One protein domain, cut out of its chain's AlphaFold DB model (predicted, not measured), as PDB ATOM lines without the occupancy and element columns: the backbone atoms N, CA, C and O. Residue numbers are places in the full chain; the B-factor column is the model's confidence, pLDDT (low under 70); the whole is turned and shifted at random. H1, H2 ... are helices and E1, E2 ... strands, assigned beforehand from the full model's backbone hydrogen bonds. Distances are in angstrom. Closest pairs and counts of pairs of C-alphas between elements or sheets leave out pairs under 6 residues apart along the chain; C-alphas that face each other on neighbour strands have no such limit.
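Overview. This is residues 230 to 314 of the 410 residues of the protein "Zn(2)-C6 fungal-type domain-containing protein" of Fragilariopsis cylindrus CCMP1102 (UniProt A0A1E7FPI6). A two-stranded hairpin, E1 and E2, lies in the middle of a loose row of parts, with the small helices H1 and H2 toward one end of the long axis and the longest helix, H4, toward the other. H3 is a short helix just after the hairpin's E2, and a long unnamed stretch, residues 230 to 246, runs past the hairpin toward H1. The printed part has 85 residues with four named helices and two strands, in the order H1, H2, E1, E2, H3, H4; the sheet, E1 - E2, is antiparallel. The class is mixed, helices and strands, with 40 residues, under half, in named elements. It is only just compact, close to loose, with a radius of gyration of the C-alphas of 13.9 A and spans of 43 by 28 by 18 A.

Arrangement. E1, residues 270 to 275, and E2, residues 278 to 283, form an antiparallel hairpin at 162 degrees; N 271 and O 282 are within hydrogen-bond range at 2.8 A, as are N 280 and O 273 at 2.8 A. The closest C-alphas of E2 and H4, residues 294 to 303, are those of Thr 283 and Val 294, 6.6 A apart. H3, residues 285 to 290, is close to H4 but not clearly touching, the closest C-alphas being Ser 288 and Val 294 at 7.0 A, with a steep tilt of 58 degrees. H2, residues 260 to 265, is close to H3 but not clearly touching, with C-alphas of Arg 265 and Pro 285 5.6 A apart. H1, residues 247 to 252, is apart from H2. In H1, H2, H3 and H4 every O i to N i+4 pair is within hydrogen-bond range.

Along the chain. E1 is 16.6 A long, E2 16.8 A and H4 14.1 A. C-alpha 247, where H1 begins, is at (-23.690, -8.924, 19.898), and C-alpha 303, where H4 ends, is at (-32.861, -7.090, 50.963).

Size, cuts and confidence. The C-alphas of Val 258 and Asn 307, the two farthest apart, are 43.0 A apart. The printed part has no cut and no long link between named elements. Mean pLDDT of the printed part is 76.8, and it is under 70 in residues 233 to 238, 277 and 304 to 314.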
ATOM      1  N   LYS A 230     -20.419   4.203  46.667       71.00
ATOM      2  CA  LYS A 230     -21.585   3.382  47.062       71.00
ATOM      3  C   LYS A 230     -22.925   4.089  46.828       71.00
ATOM      4  O   LYS A 230     -23.900   3.421  46.515       71.00
ATOM      5  N   SER A 231     -22.962   5.416  46.950       73.19
ATOM      6  CA  SER A 231     -24.140   6.256  46.688       73.19
ATOM      7  C   SER A 231     -24.583   6.251  45.219       73.19
ATOM      8  O   SER A 231     -25.764   6.431  44.930       73.19
ATOM      9  N   GLN A 232     -23.649   6.020  44.296       70.69
ATOM     10  CA  GLN A 232     -23.907   5.959  42.857       70.69
ATOM     11  C   GLN A 232     -24.279   4.548  42.394       70.69
ATOM     12  O   GLN A 232     -24.865   4.379  41.327       70.69
ATOM     13  N   ARG A 233     -24.002   3.525  43.212       69.94
ATOM     14  CA  ARG A 233     -24.376   2.145  42.901       69.94
ATOM     15  C   ARG A 233     -25.872   1.968  43.082       69.94
ATOM     16  O   ARG A 233     -26.382   1.933  44.202       69.94
ATOM     17  N   LYS A 234     -26.583   1.838  41.971       66.00
ATOM     18  CA  LYS A 234     -28.020   1.578  41.962       66.00
ATOM     19  C   LYS A 234     -28.283   0.197  41.376       66.00
ATOM     20  O   LYS A 234     -27.439  -0.459  40.781       66.00
ATOM     21  N   THR A 235     -29.462  -0.334  41.597       58.78
ATOM     22  CA  THR A 235     -29.946  -1.463  40.802       58.78
ATOM     23  C   THR A 235     -31.291  -1.000  40.345       58.78
ATOM     24  O   THR A 235     -32.193  -0.791  41.152       58.78
ATOM     25  N   ILE A 236     -31.327  -0.613  39.078       62.09
ATOM     26  CA  ILE A 236     -32.517  -0.043  38.478       62.09
ATOM     27  C   ILE A 236     -33.202  -1.232  37.832       62.09
ATOM     28  O   ILE A 236     -32.692  -1.802  36.875       62.09
ATOM     29  N   GLY A 237     -34.308  -1.647  38.443       50.47
ATOM     30  CA  GLY A 237     -34.981  -2.915  38.174       50.47
ATOM     31  C   GLY A 237     -35.675  -3.024  36.820       50.47
ATOM     32  O   GLY A 237     -36.402  -3.993  36.626       50.47
ATOM     33  N   LEU A 238     -35.479  -2.082  35.889       61.94
ATOM     34  CA  LEU A 238     -35.953  -2.302  34.526       61.94
ATOM     35  C   LEU A 238     -35.148  -3.463  33.933       61.94
ATOM     36  O   LEU A 238     -33.909  -3.376  33.907       61.94
ATOM     37  N   PRO A 239     -35.823  -4.536  33.478       73.81
ATOM     38  CA  PRO A 239     -35.140  -5.664  32.880       73.81
ATOM     39  C   PRO A 239     -34.262  -5.154  31.740       73.81
ATOM     40  O   PRO A 239     -34.608  -4.210  31.024       73.81
ATOM     41  N   LEU A 240     -33.064  -5.712  31.648       82.88
ATOM     42  CA  LEU A 240     -32.190  -5.474  30.514       82.88
ATOM     43  C   LEU A 240     -32.919  -6.009  29.275       82.88
ATOM     44  O   LEU A 240     -33.306  -7.175  29.276       82.88
ATOM     45  N   ASN A 241     -33.166  -5.172  28.266       86.56
ATOM     46  CA  ASN A 241     -33.707  -5.672  27.007       86.56
ATOM     47  C   ASN A 241     -32.596  -6.447  26.281       86.56
ATOM     48  O   ASN A 241     -31.432  -6.054  26.334       86.56
ATOM     49  N   ILE A 242     -32.940  -7.559  25.633       87.75
ATOM     50  CA  ILE A 242     -31.981  -8.388  24.895       87.75
ATOM     51  C   ILE A 242     -31.292  -7.600  23.772       87.75
ATOM     52  O   ILE A 242     -30.120  -7.827  23.500       87.75
ATOM     53  N   GLU A 243     -31.986  -6.614  23.201       88.44
ATOM     54  CA  GLU A 243     -31.469  -5.696  22.177       88.44
ATOM     55  C   GLU A 243     -30.377  -4.751  22.704       88.44
ATOM     56  O   GLU A 243     -29.576  -4.236  21.932       88.44
ATOM     57  N   GLU A 244     -30.320  -4.520  24.021       87.12
ATOM     58  CA  GLU A 244     -29.276  -3.699  24.650       87.12
ATOM     59  C   GLU A 244     -27.971  -4.485  24.873       87.12
ATOM     60  O   GLU A 244     -26.976  -3.922  25.335       87.12
ATOM     61  N   ILE A 245     -27.972  -5.796  24.612       85.75
ATOM     62  CA  ILE A 245     -26.840  -6.675  24.897       85.75
ATOM     63  C   ILE A 245     -25.888  -6.683  23.698       85.75
ATOM     64  O   ILE A 245     -26.333  -6.955  22.583       85.75
ATOM     65  N   PRO A 246     -24.578  -6.432  23.903       85.56
ATOM     66  CA  PRO A 246     -23.599  -6.486  22.825       85.56
ATOM     67  C   PRO A 246     -23.643  -7.819  22.080       85.56
ATOM     68  O   PRO A 246     -23.722  -8.882  22.704       85.56
ATOM     69  N   TRP A 247     -23.552  -7.751  20.754       84.38
ATOM     70  CA  TRP A 247     -23.690  -8.924  19.898       84.38
ATOM     71  C   TRP A 247     -22.655 -10.009  20.217       84.38
ATOM     72  O   TRP A 247     -23.037 -11.160  20.407       84.38
ATOM     73  N   ASP A 248     -21.395  -9.625  20.416       78.81
ATOM     74  CA  ASP A 248     -20.302 -10.540  20.765       78.81
ATOM     75  C   ASP A 248     -20.606 -11.351  22.036       78.81
ATOM     76  O   ASP A 248     -20.240 -12.519  22.159       78.81
ATOM     77  N   LEU A 249     -21.322 -10.749  22.996       79.88
ATOM     78  CA  LEU A 249     -21.721 -11.444  24.217       79.88
ATOM     79  C   LEU A 249     -22.838 -12.450  23.941       79.88
ATOM     80  O   LEU A 249     -22.789 -13.555  24.480       79.88
ATOM     81  N   LEU A 250     -23.827 -12.082  23.120       84.56
ATOM     82  CA  LEU A 250     -24.898 -12.986  22.693       84.56
ATOM     83  C   LEU A 250     -24.329 -14.175  21.912       84.56
ATOM     84  O   LEU A 250     -24.688 -15.316  22.200       84.56
ATOM     85  N   GLU A 251     -23.384 -13.922  21.007       80.81
ATOM     86  CA  GLU A 251     -22.674 -14.954  20.255       80.81
ATOM     87  C   GLU A 251     -21.877 -15.879  21.184       80.81
ATOM     88  O   GLU A 251     -22.018 -17.102  21.103       80.81
ATOM     89  N   ALA A 252     -21.124 -15.321  22.139       73.06
ATOM     90  CA  ALA A 252     -20.362 -16.102  23.112       73.06
ATOM     91  C   ALA A 252     -21.249 -17.031  23.960       73.06
ATOM     92  O   ALA A 252     -20.825 -18.125  24.338       73.06
ATOM     93  N   VAL A 253     -22.493 -16.627  24.246       75.44
ATOM     94  CA  VAL A 253     -23.473 -17.482  24.934       75.44
ATOM     95  C   VAL A 253     -24.345 -18.298  23.979       75.44
ATOM     96  O   VAL A 253     -25.244 -18.997  24.447       75.44
ATOM     97  N   GLN A 254     -24.080 -18.278  22.671       82.38
ATOM     98  CA  GLN A 254     -24.808 -19.005  21.620       82.38
ATOM     99  C   GLN A 254     -26.292 -18.610  21.507       82.38
ATOM    100  O   GLN A 254     -27.165 -19.458  21.301       82.38
ATOM    101  N   ILE A 255     -26.609 -17.338  21.729       85.88
ATOM    102  CA  ILE A 255     -27.924 -16.763  21.436       85.88
ATOM    103  C   ILE A 255     -27.856 -16.163  20.030       85.88
ATOM    104  O   ILE A 255     -27.034 -15.289  19.769       85.88
ATOM    105  N   ASP A 256     -28.710 -16.652  19.128       85.75
ATOM    106  CA  ASP A 256     -28.793 -16.152  17.752       85.75
ATOM    107  C   ASP A 256     -29.438 -14.754  17.783       85.75
ATOM    108  O   ASP A 256     -30.605 -14.646  18.169       85.75
ATOM    109  N   PRO A 257     -28.725 -13.683  17.391       83.31
ATOM    110  CA  PRO A 257     -29.268 -12.322  17.400       83.31
ATOM    111  C   PRO A 257     -30.394 -12.125  16.379       83.31
ATOM    112  O   PRO A 257     -31.193 -11.206  16.527       83.31
ATOM    113  N   VAL A 258     -30.457 -12.956  15.331       87.56
ATOM    114  CA  VAL A 258     -31.490 -12.883  14.290       87.56
ATOM    115  C   VAL A 258     -32.778 -13.523  14.799       87.56
ATOM    116  O   VAL A 258     -33.874 -13.136  14.400       87.56
ATOM    117  N   ARG A 259     -32.649 -14.505  15.699       87.12
ATOM    118  CA  ARG A 259     -33.762 -15.243  16.311       87.12
ATOM    119  C   ARG A 259     -33.590 -15.312  17.831       87.12
ATOM    120  O   ARG A 259     -33.462 -16.410  18.396       87.12
ATOM    121  N   PRO A 260     -33.601 -14.148  18.507       84.25
ATOM    122  CA  PRO A 260     -33.347 -14.080  19.936       84.25
ATOM    123  C   PRO A 260     -34.419 -14.858  20.689       84.25
ATOM    124  O   PRO A 260     -34.084 -15.686  21.525       84.25
ATOM    125  N   ASP A 261     -35.694 -14.714  20.326       85.94
ATOM    126  CA  ASP A 261     -36.796 -15.394  21.012       85.94
ATOM    127  C   ASP A 261     -36.700 -16.921  20.949       85.94
ATOM    128  O   ASP A 261     -36.935 -17.591  21.951       85.94
ATOM    129  N   GLU A 262     -36.332 -17.502  19.807       86.81
ATOM    130  CA  GLU A 262     -36.266 -18.962  19.658       86.81
ATOM    131  C   GLU A 262     -35.128 -19.567  20.483       86.81
ATOM    132  O   GLU A 262     -35.313 -20.574  21.178       86.81
ATOM    133  N   THR A 263     -33.954 -18.934  20.427       86.25
ATOM    134  CA  THR A 263     -32.751 -19.423  21.105       86.25
ATOM    135  C   THR A 263     -32.749 -19.093  22.593       86.25
ATOM    136  O   THR A 263     -32.315 -19.909  23.403       86.25
ATOM    137  N   PHE A 264     -33.283 -17.940  22.987       87.31
ATOM    138  CA  PHE A 264     -33.325 -17.488  24.373       87.31
ATOM    139  C   PHE A 264     -34.456 -18.138  25.174       87.31
ATOM    140  O   PHE A 264     -34.253 -18.516  26.330       87.31
ATOM    141  N   ARG A 265     -35.649 -18.303  24.581       85.94
ATOM    142  CA  ARG A 265     -36.845 -18.761  25.310       85.94
ATOM    143  C   ARG A 265     -36.687 -20.146  25.915       85.94
ATOM    144  O   ARG A 265     -37.232 -20.374  26.988       85.94
ATOM    145  N   ASN A 266     -35.950 -21.033  25.250       83.75
ATOM    146  CA  ASN A 266     -35.804 -22.442  25.620       83.75
ATOM    147  C   ASN A 266     -34.483 -22.762  26.333       83.75
ATOM    148  O   ASN A 266     -34.087 -23.925  26.407       83.75
ATOM    149  N   ARG A 267     -33.787 -21.755  26.866       83.31
ATOM    150  CA  ARG A 267     -32.511 -21.943  27.568       83.31
ATOM    151  C   ARG A 267     -32.577 -21.359  28.963       83.31
ATOM    152  O   ARG A 267     -33.316 -20.416  29.203       83.31
ATOM    153  N   TRP A 268     -31.772 -21.891  29.877       83.81
ATOM    154  CA  TRP A 268     -31.534 -21.259  31.171       83.81
ATOM    155  C   TRP A 268     -30.457 -20.188  31.023       83.81
ATOM    156  O   TRP A 268     -29.266 -20.453  31.150       83.81
ATOM    157  N   CYS A 269     -30.892 -18.972  30.716       82.56
ATOM    158  CA  CYS A 269     -30.025 -17.808  30.594       82.56
ATOM    159  C   CYS A 269     -30.358 -16.758  31.660       82.56
ATOM    160  O   CYS A 269     -31.532 -16.421  31.857       82.56
ATOM    161  N   ALA A 270     -29.317 -16.226  32.305       83.56
ATOM    162  CA  ALA A 270     -29.364 -15.049  33.160       83.56
ATOM    163  C   ALA A 270     -28.166 -14.148  32.832       83.56
ATOM    164  O   ALA A 270     -27.020 -14.594  32.873       83.56
ATOM    165  N   ILE A 271     -28.430 -12.885  32.508       83.25
ATOM    166  CA  ILE A 271     -27.414 -11.893  32.154       83.25
ATOM    167  C   ILE A 271     -27.495 -10.751  33.155       83.25
ATOM    168  O   ILE A 271     -28.554 -10.161  33.368       83.25
ATOM    169  N   ARG A 272     -26.354 -10.432  33.765       84.69
ATOM    170  CA  ARG A 272     -26.192  -9.273  34.640       84.69
ATOM    171  C   ARG A 272     -25.275  -8.275  33.957       84.69
ATOM    172  O   ARG A 272     -24.074  -8.501  33.854       84.69
ATOM    173  N   MET A 273     -25.823  -7.133  33.572       81.75
ATOM    174  CA  MET A 273     -25.023  -6.007  33.106       81.75
ATOM    175  C   MET A 273     -24.849  -5.027  34.260       81.75
ATOM    176  O   MET A 273     -25.788  -4.801  35.025       81.75
ATOM    177  N   THR A 274     -23.662  -4.442  34.435       76.69
ATOM    178  CA  THR A 274     -23.574  -3.243  35.279       76.69
ATOM    179  C   THR A 274     -22.819  -2.106  34.617       76.69
ATOM    180  O   THR A 274     -21.724  -2.273  34.095       76.69
ATOM    181  N   VAL A 275     -23.441  -0.935  34.624       75.00
ATOM    182  CA  VAL A 275     -22.948   0.272  33.963       75.00
ATOM    183  C   VAL A 275     -22.939   1.364  35.014       75.00
ATOM    184  O   VAL A 275     -23.971   1.625  35.628       75.00
ATOM    185  N   GLN A 276     -21.765   1.946  35.280       72.69
ATOM    186  CA  GLN A 276     -21.602   3.028  36.265       72.69
ATOM    187  C   GLN A 276     -22.211   2.685  37.641       72.69
ATOM    188  O   GLN A 276     -22.966   3.451  38.233       72.69
ATOM    189  N   GLY A 277     -21.952   1.468  38.132       66.62
ATOM    190  CA  GLY A 277     -22.505   0.981  39.399       66.62
ATOM    191  C   GLY A 277     -23.990   0.608  39.362       66.62
ATOM    192  O   GLY A 277     -24.498   0.109  40.364       66.62
ATOM    193  N   THR A 278     -24.680   0.789  38.234       72.88
ATOM    194  CA  THR A 278     -26.064   0.348  38.057       72.88
ATOM    195  C   THR A 278     -26.119  -1.086  37.555       72.88
ATOM    196  O   THR A 278     -25.720  -1.332  36.424       72.88
ATOM    197  N   SER A 279     -26.614  -2.032  38.362       78.25
ATOM    198  CA  SER A 279     -26.880  -3.413  37.910       78.25
ATOM    199  C   SER A 279     -28.270  -3.545  37.284       78.25
ATOM    200  O   SER A 279     -29.242  -3.048  37.849       78.25
ATOM    201  N   ARG A 280     -28.348  -4.225  36.135       84.62
ATOM    202  CA  ARG A 280     -29.581  -4.643  35.448       84.62
ATOM    203  C   ARG A 280     -29.509  -6.135  35.145       84.62
ATOM    204  O   ARG A 280     -28.415  -6.676  34.964       84.62
ATOM    205  N   PHE A 281     -30.669  -6.779  35.091       86.00
ATOM    206  CA  PHE A 281     -30.787  -8.219  34.883       86.00
ATOM    207  C   PHE A 281     -31.702  -8.524  33.700       86.00
ATOM    208  O   PHE A 281     -32.763  -7.918  33.562       86.00
ATOM    209  N   LEU A 282     -31.299  -9.490  32.881       87.62
ATOM    210  CA  LEU A 282     -32.156 -10.197  31.938       87.62
ATOM    211  C   LEU A 282     -32.195 -11.659  32.380       87.62
ATOM    212  O   LEU A 282     -31.152 -12.250  32.651       87.62
ATOM    213  N   THR A 283     -33.381 -12.251  32.441       88.31
ATOM    214  CA  THR A 283     -33.521 -13.699  32.629       88.31
ATOM    215  C   THR A 283     -34.436 -14.253  31.555       88.31
ATOM    216  O   THR A 283     -35.428 -13.632  31.181       88.31
ATOM    217  N   SER A 284     -34.069 -15.414  31.032       90.50
ATOM    218  CA  SER A 284     -34.905 -16.172  30.100       90.50
ATOM    219  C   SER A 284     -36.195 -16.657  30.763       90.50
ATOM    220  O   SER A 284     -36.208 -16.881  31.977       90.50
ATOM    221  N   PRO A 285     -37.268 -16.893  29.987       89.94
ATOM    222  CA  PRO A 285     -38.508 -17.466  30.501       89.94
ATOM    223  C   PRO A 285     -38.312 -18.782  31.265       89.94
ATOM    224  O   PRO A 285     -38.881 -18.942  32.343       89.94
ATOM    225  N   LEU A 286     -37.483 -19.706  30.757       83.81
ATOM    226  CA  LEU A 286     -37.187 -20.947  31.481       83.81
ATOM    227  C   LEU A 286     -36.426 -20.686  32.781       83.81
ATOM    228  O   LEU A 286     -36.764 -21.279  33.800       83.81
ATOM    229  N   PHE A 287     -35.434 -19.787  32.779       86.94
ATOM    230  CA  PHE A 287     -34.704 -19.453  34.004       86.94
ATOM    231  C   PHE A 287     -35.620 -18.813  35.057       86.94
ATOM    232  O   PHE A 287     -35.584 -19.195  36.223       86.94
ATOM    233  N   SER A 288     -36.471 -17.872  34.637       86.94
ATOM    234  CA  SER A 288     -37.464 -17.232  35.505       86.94
ATOM    235  C   SER A 288     -38.436 -18.238  36.121       86.94
ATOM    236  O   SER A 288     -38.795 -18.098  37.285       86.94
ATOM    237  N   ARG A 289     -38.862 -19.247  35.351       85.94
ATOM    238  CA  ARG A 289     -39.777 -20.296  35.816       85.94
ATOM    239  C   ARG A 289     -39.112 -21.252  36.808       85.94
ATOM    240  O   ARG A 289     -39.740 -21.612  37.796       85.94
ATOM    241  N   ASP A 290     -37.888 -21.685  36.509       73.88
ATOM    242  CA  ASP A 290     -37.244 -22.798  37.218       73.88
ATOM    243  C   ASP A 290     -36.379 -22.343  38.403       73.88
ATOM    244  O   ASP A 290     -36.201 -23.109  39.349       73.88
ATOM    245  N   PHE A 291     -35.854 -21.112  38.378       79.56
ATOM    246  CA  PHE A 291     -34.909 -20.615  39.384       79.56
ATOM    247  C   PHE A 291     -35.395 -19.354  40.095       79.56
ATOM    248  O   PHE A 291     -35.637 -19.382  41.299       79.56
ATOM    249  N   SER A 292     -35.474 -18.229  39.379       82.00
ATOM    250  CA  SER A 292     -35.831 -16.940  39.976       82.00
ATOM    251  C   SER A 292     -36.255 -15.938  38.915       82.00
ATOM    252  O   SER A 292     -35.536 -15.702  37.940       82.00
ATOM    253  N   SER A 293     -37.377 -15.272  39.164       86.31
ATOM    254  CA  SER A 293     -37.840 -14.140  38.358       86.31
ATOM    255  C   SER A 293     -36.974 -12.889  38.568       86.31
ATOM    256  O   SER A 293     -36.313 -12.737  39.600       86.31
ATOM    257  N   VAL A 294     -37.007 -11.953  37.610       82.38
ATOM    258  CA  VAL A 294     -36.325 -10.643  37.729       82.38
ATOM    259  C   VAL A 294     -36.797  -9.879  38.973       82.38
ATOM    260  O   VAL A 294     -35.986  -9.265  39.664       82.38
ATOM    261  N   ASP A 295     -38.086  -9.965  39.304       83.88
ATOM    262  CA  ASP A 295     -38.661  -9.314  40.485       83.88
ATOM    263  C   ASP A 295     -38.129  -9.906  41.794       83.88
ATOM    264  O   ASP A 295     -37.823  -9.171  42.736       83.88
ATOM    265  N   GLU A 296     -37.965 -11.228  41.860       83.25
ATOM    266  CA  GLU A 296     -37.357 -11.893  43.012       83.25
ATOM    267  C   GLU A 296     -35.878 -11.541  43.152       83.25
ATOM    268  O   GLU A 296     -35.439 -11.236  44.263       83.25
ATOM    269  N   ILE A 297     -35.128 -11.488  42.045       81.12
ATOM    270  CA  ILE A 297     -33.728 -11.042  42.045       81.12
ATOM    271  C   ILE A 297     -33.634  -9.611  42.583       81.12
ATOM    272  O   ILE A 297     -32.836  -9.342  43.485       81.12
ATOM    273  N   ASN A 298     -34.478  -8.704  42.081       79.06
ATOM    274  CA  ASN A 298     -34.538  -7.311  42.528       79.06
ATOM    275  C   ASN A 298     -34.873  -7.215  44.021       79.06
ATOM    276  O   ASN A 298     -34.221  -6.481  44.766       79.06
ATOM    277  N   LYS A 299     -35.842  -8.008  44.485       81.75
ATOM    278  CA  LYS A 299     -36.222  -8.065  45.896       81.75
ATOM    279  C   LYS A 299     -35.073  -8.547  46.778       81.75
ATOM    280  O   LYS A 299     -34.775  -7.904  47.782       81.75
ATOM    281  N   VAL A 300     -34.419  -9.654  46.421       75.06
ATOM    282  CA  VAL A 300     -33.284 -10.186  47.189       75.06
ATOM    283  C   VAL A 300     -32.135  -9.184  47.186       75.06
ATOM    284  O   VAL A 300     -31.502  -8.978  48.219       75.06
ATOM    285  N   TRP A 301     -31.883  -8.504  46.069       74.00
ATOM    286  CA  TRP A 301     -30.888  -7.440  46.005       74.00
ATOM    287  C   TRP A 301     -31.203  -6.282  46.966       74.00
ATOM    288  O   TRP A 301     -30.334  -5.851  47.727       74.00
ATOM    289  N   ASP A 302     -32.449  -5.807  46.986       73.81
ATOM    290  CA  ASP A 302     -32.900  -4.760  47.908       73.81
ATOM    291  C   ASP A 302     -32.829  -5.190  49.380       73.81
ATOM    292  O   ASP A 302     -32.529  -4.379  50.267       73.81
ATOM    293  N   GLU A 303     -33.074  -6.472  49.655       71.00
ATOM    294  CA  GLU A 303     -32.861  -7.090  50.963       71.00
ATOM    295  C   GLU A 303     -31.369  -7.169  51.325       71.00
ATOM    296  O   GLU A 303     -31.042  -7.060  52.500       71.00
ATOM    297  N   ASN A 304     -30.473  -7.256  50.338       63.62
ATOM    298  CA  ASN A 304     -29.016  -7.373  50.475       63.62
ATOM    299  C   ASN A 304     -28.241  -6.044  50.412       63.62
ATOM    300  O   ASN A 304     -26.999  -6.053  50.409       63.62
ATOM    301  N   LYS A 305     -28.942  -4.905  50.334       68.31
ATOM    302  CA  LYS A 305     -28.333  -3.566  50.381       68.31
ATOM    303  C   LYS A 305     -27.387  -3.444  51.587       68.31
ATOM    304  O   LYS A 305     -27.641  -4.072  52.611       68.31
ATOM    305  N   PRO A 306     -26.323  -2.620  51.503       54.38
ATOM    306  CA  PRO A 306     -25.141  -2.658  52.385       54.38
ATOM    307  C   PRO A 306     -25.379  -2.520  53.902       54.38
ATOM    308  O   PRO A 306     -24.431  -2.669  54.665       54.38
ATOM    309  N   ASN A 307     -26.616  -2.286  54.342       54.31
ATOM    310  CA  ASN A 307     -27.016  -2.164  55.742       54.31
ATOM    311  C   ASN A 307     -27.867  -3.352  56.240       54.31
ATOM    312  O   ASN A 307     -28.526  -3.236  57.273       54.31
ATOM    313  N   LYS A 308     -27.920  -4.468  55.503       52.22
ATOM    314  CA  LYS A 308     -28.713  -5.658  55.845       52.22
ATOM    315  C   LYS A 308     -27.888  -6.941  55.704       52.22
ATOM    316  O   LYS A 308     -26.933  -6.993  54.929       52.22
ATOM    317  N   GLU A 309     -28.252  -7.957  56.486       47.84
ATOM    318  CA  GLU A 309     -27.638  -9.289  56.436       47.84
ATOM    319  C   GLU A 309     -27.823  -9.943  55.062       47.84
ATOM    320  O   GLU A 309     -28.820  -9.714  54.376       47.84
ATOM    321  N   VAL A 310     -26.841 -10.754  54.660       53.28
ATOM    322  CA  VAL A 310     -26.817 -11.355  53.327       53.28
ATOM    323  C   VAL A 310     -27.874 -12.451  53.220       53.28
ATOM    324  O   VAL A 310     -27.752 -13.499  53.852       53.28
ATOM    325  N   VAL A 311     -28.891 -12.240  52.388       52.19
ATOM    326  CA  VAL A 311     -29.860 -13.283  52.035       52.19
ATOM    327  C   VAL A 311     -29.374 -13.956  50.758       52.19
ATOM    328  O   VAL A 311     -29.366 -13.336  49.699       52.19
ATOM    329  N   ASP A 312     -28.923 -15.209  50.860       48.69
ATOM    330  CA  ASP A 312     -28.448 -15.956  49.688       48.69
ATOM    331  C   ASP A 312     -29.579 -16.188  48.673       48.69
ATOM    332  O   ASP A 312     -30.685 -16.571  49.069       48.69
ATOM    333  N   LEU A 313     -29.278 -15.967  47.392       44.97
ATOM    334  CA  LEU A 313     -30.234 -15.942  46.274       44.97
ATOM    335  C   LEU A 313     -30.592 -17.355  45.774       44.97
ATOM    336  O   LEU A 313     -31.592 -17.532  45.090       44.97
ATOM    337  N   TRP A 314     -29.793 -18.357  46.149       51.75
ATOM    338  CA  TRP A 314     -29.765 -19.678  45.508       51.75
ATOM    339  C   TRP A 314     -30.284 -20.831  46.361       51.75
ATOM    340  O   TRP A 314     -30.088 -21.988  46.013       51.75
TER     341      TRP A 314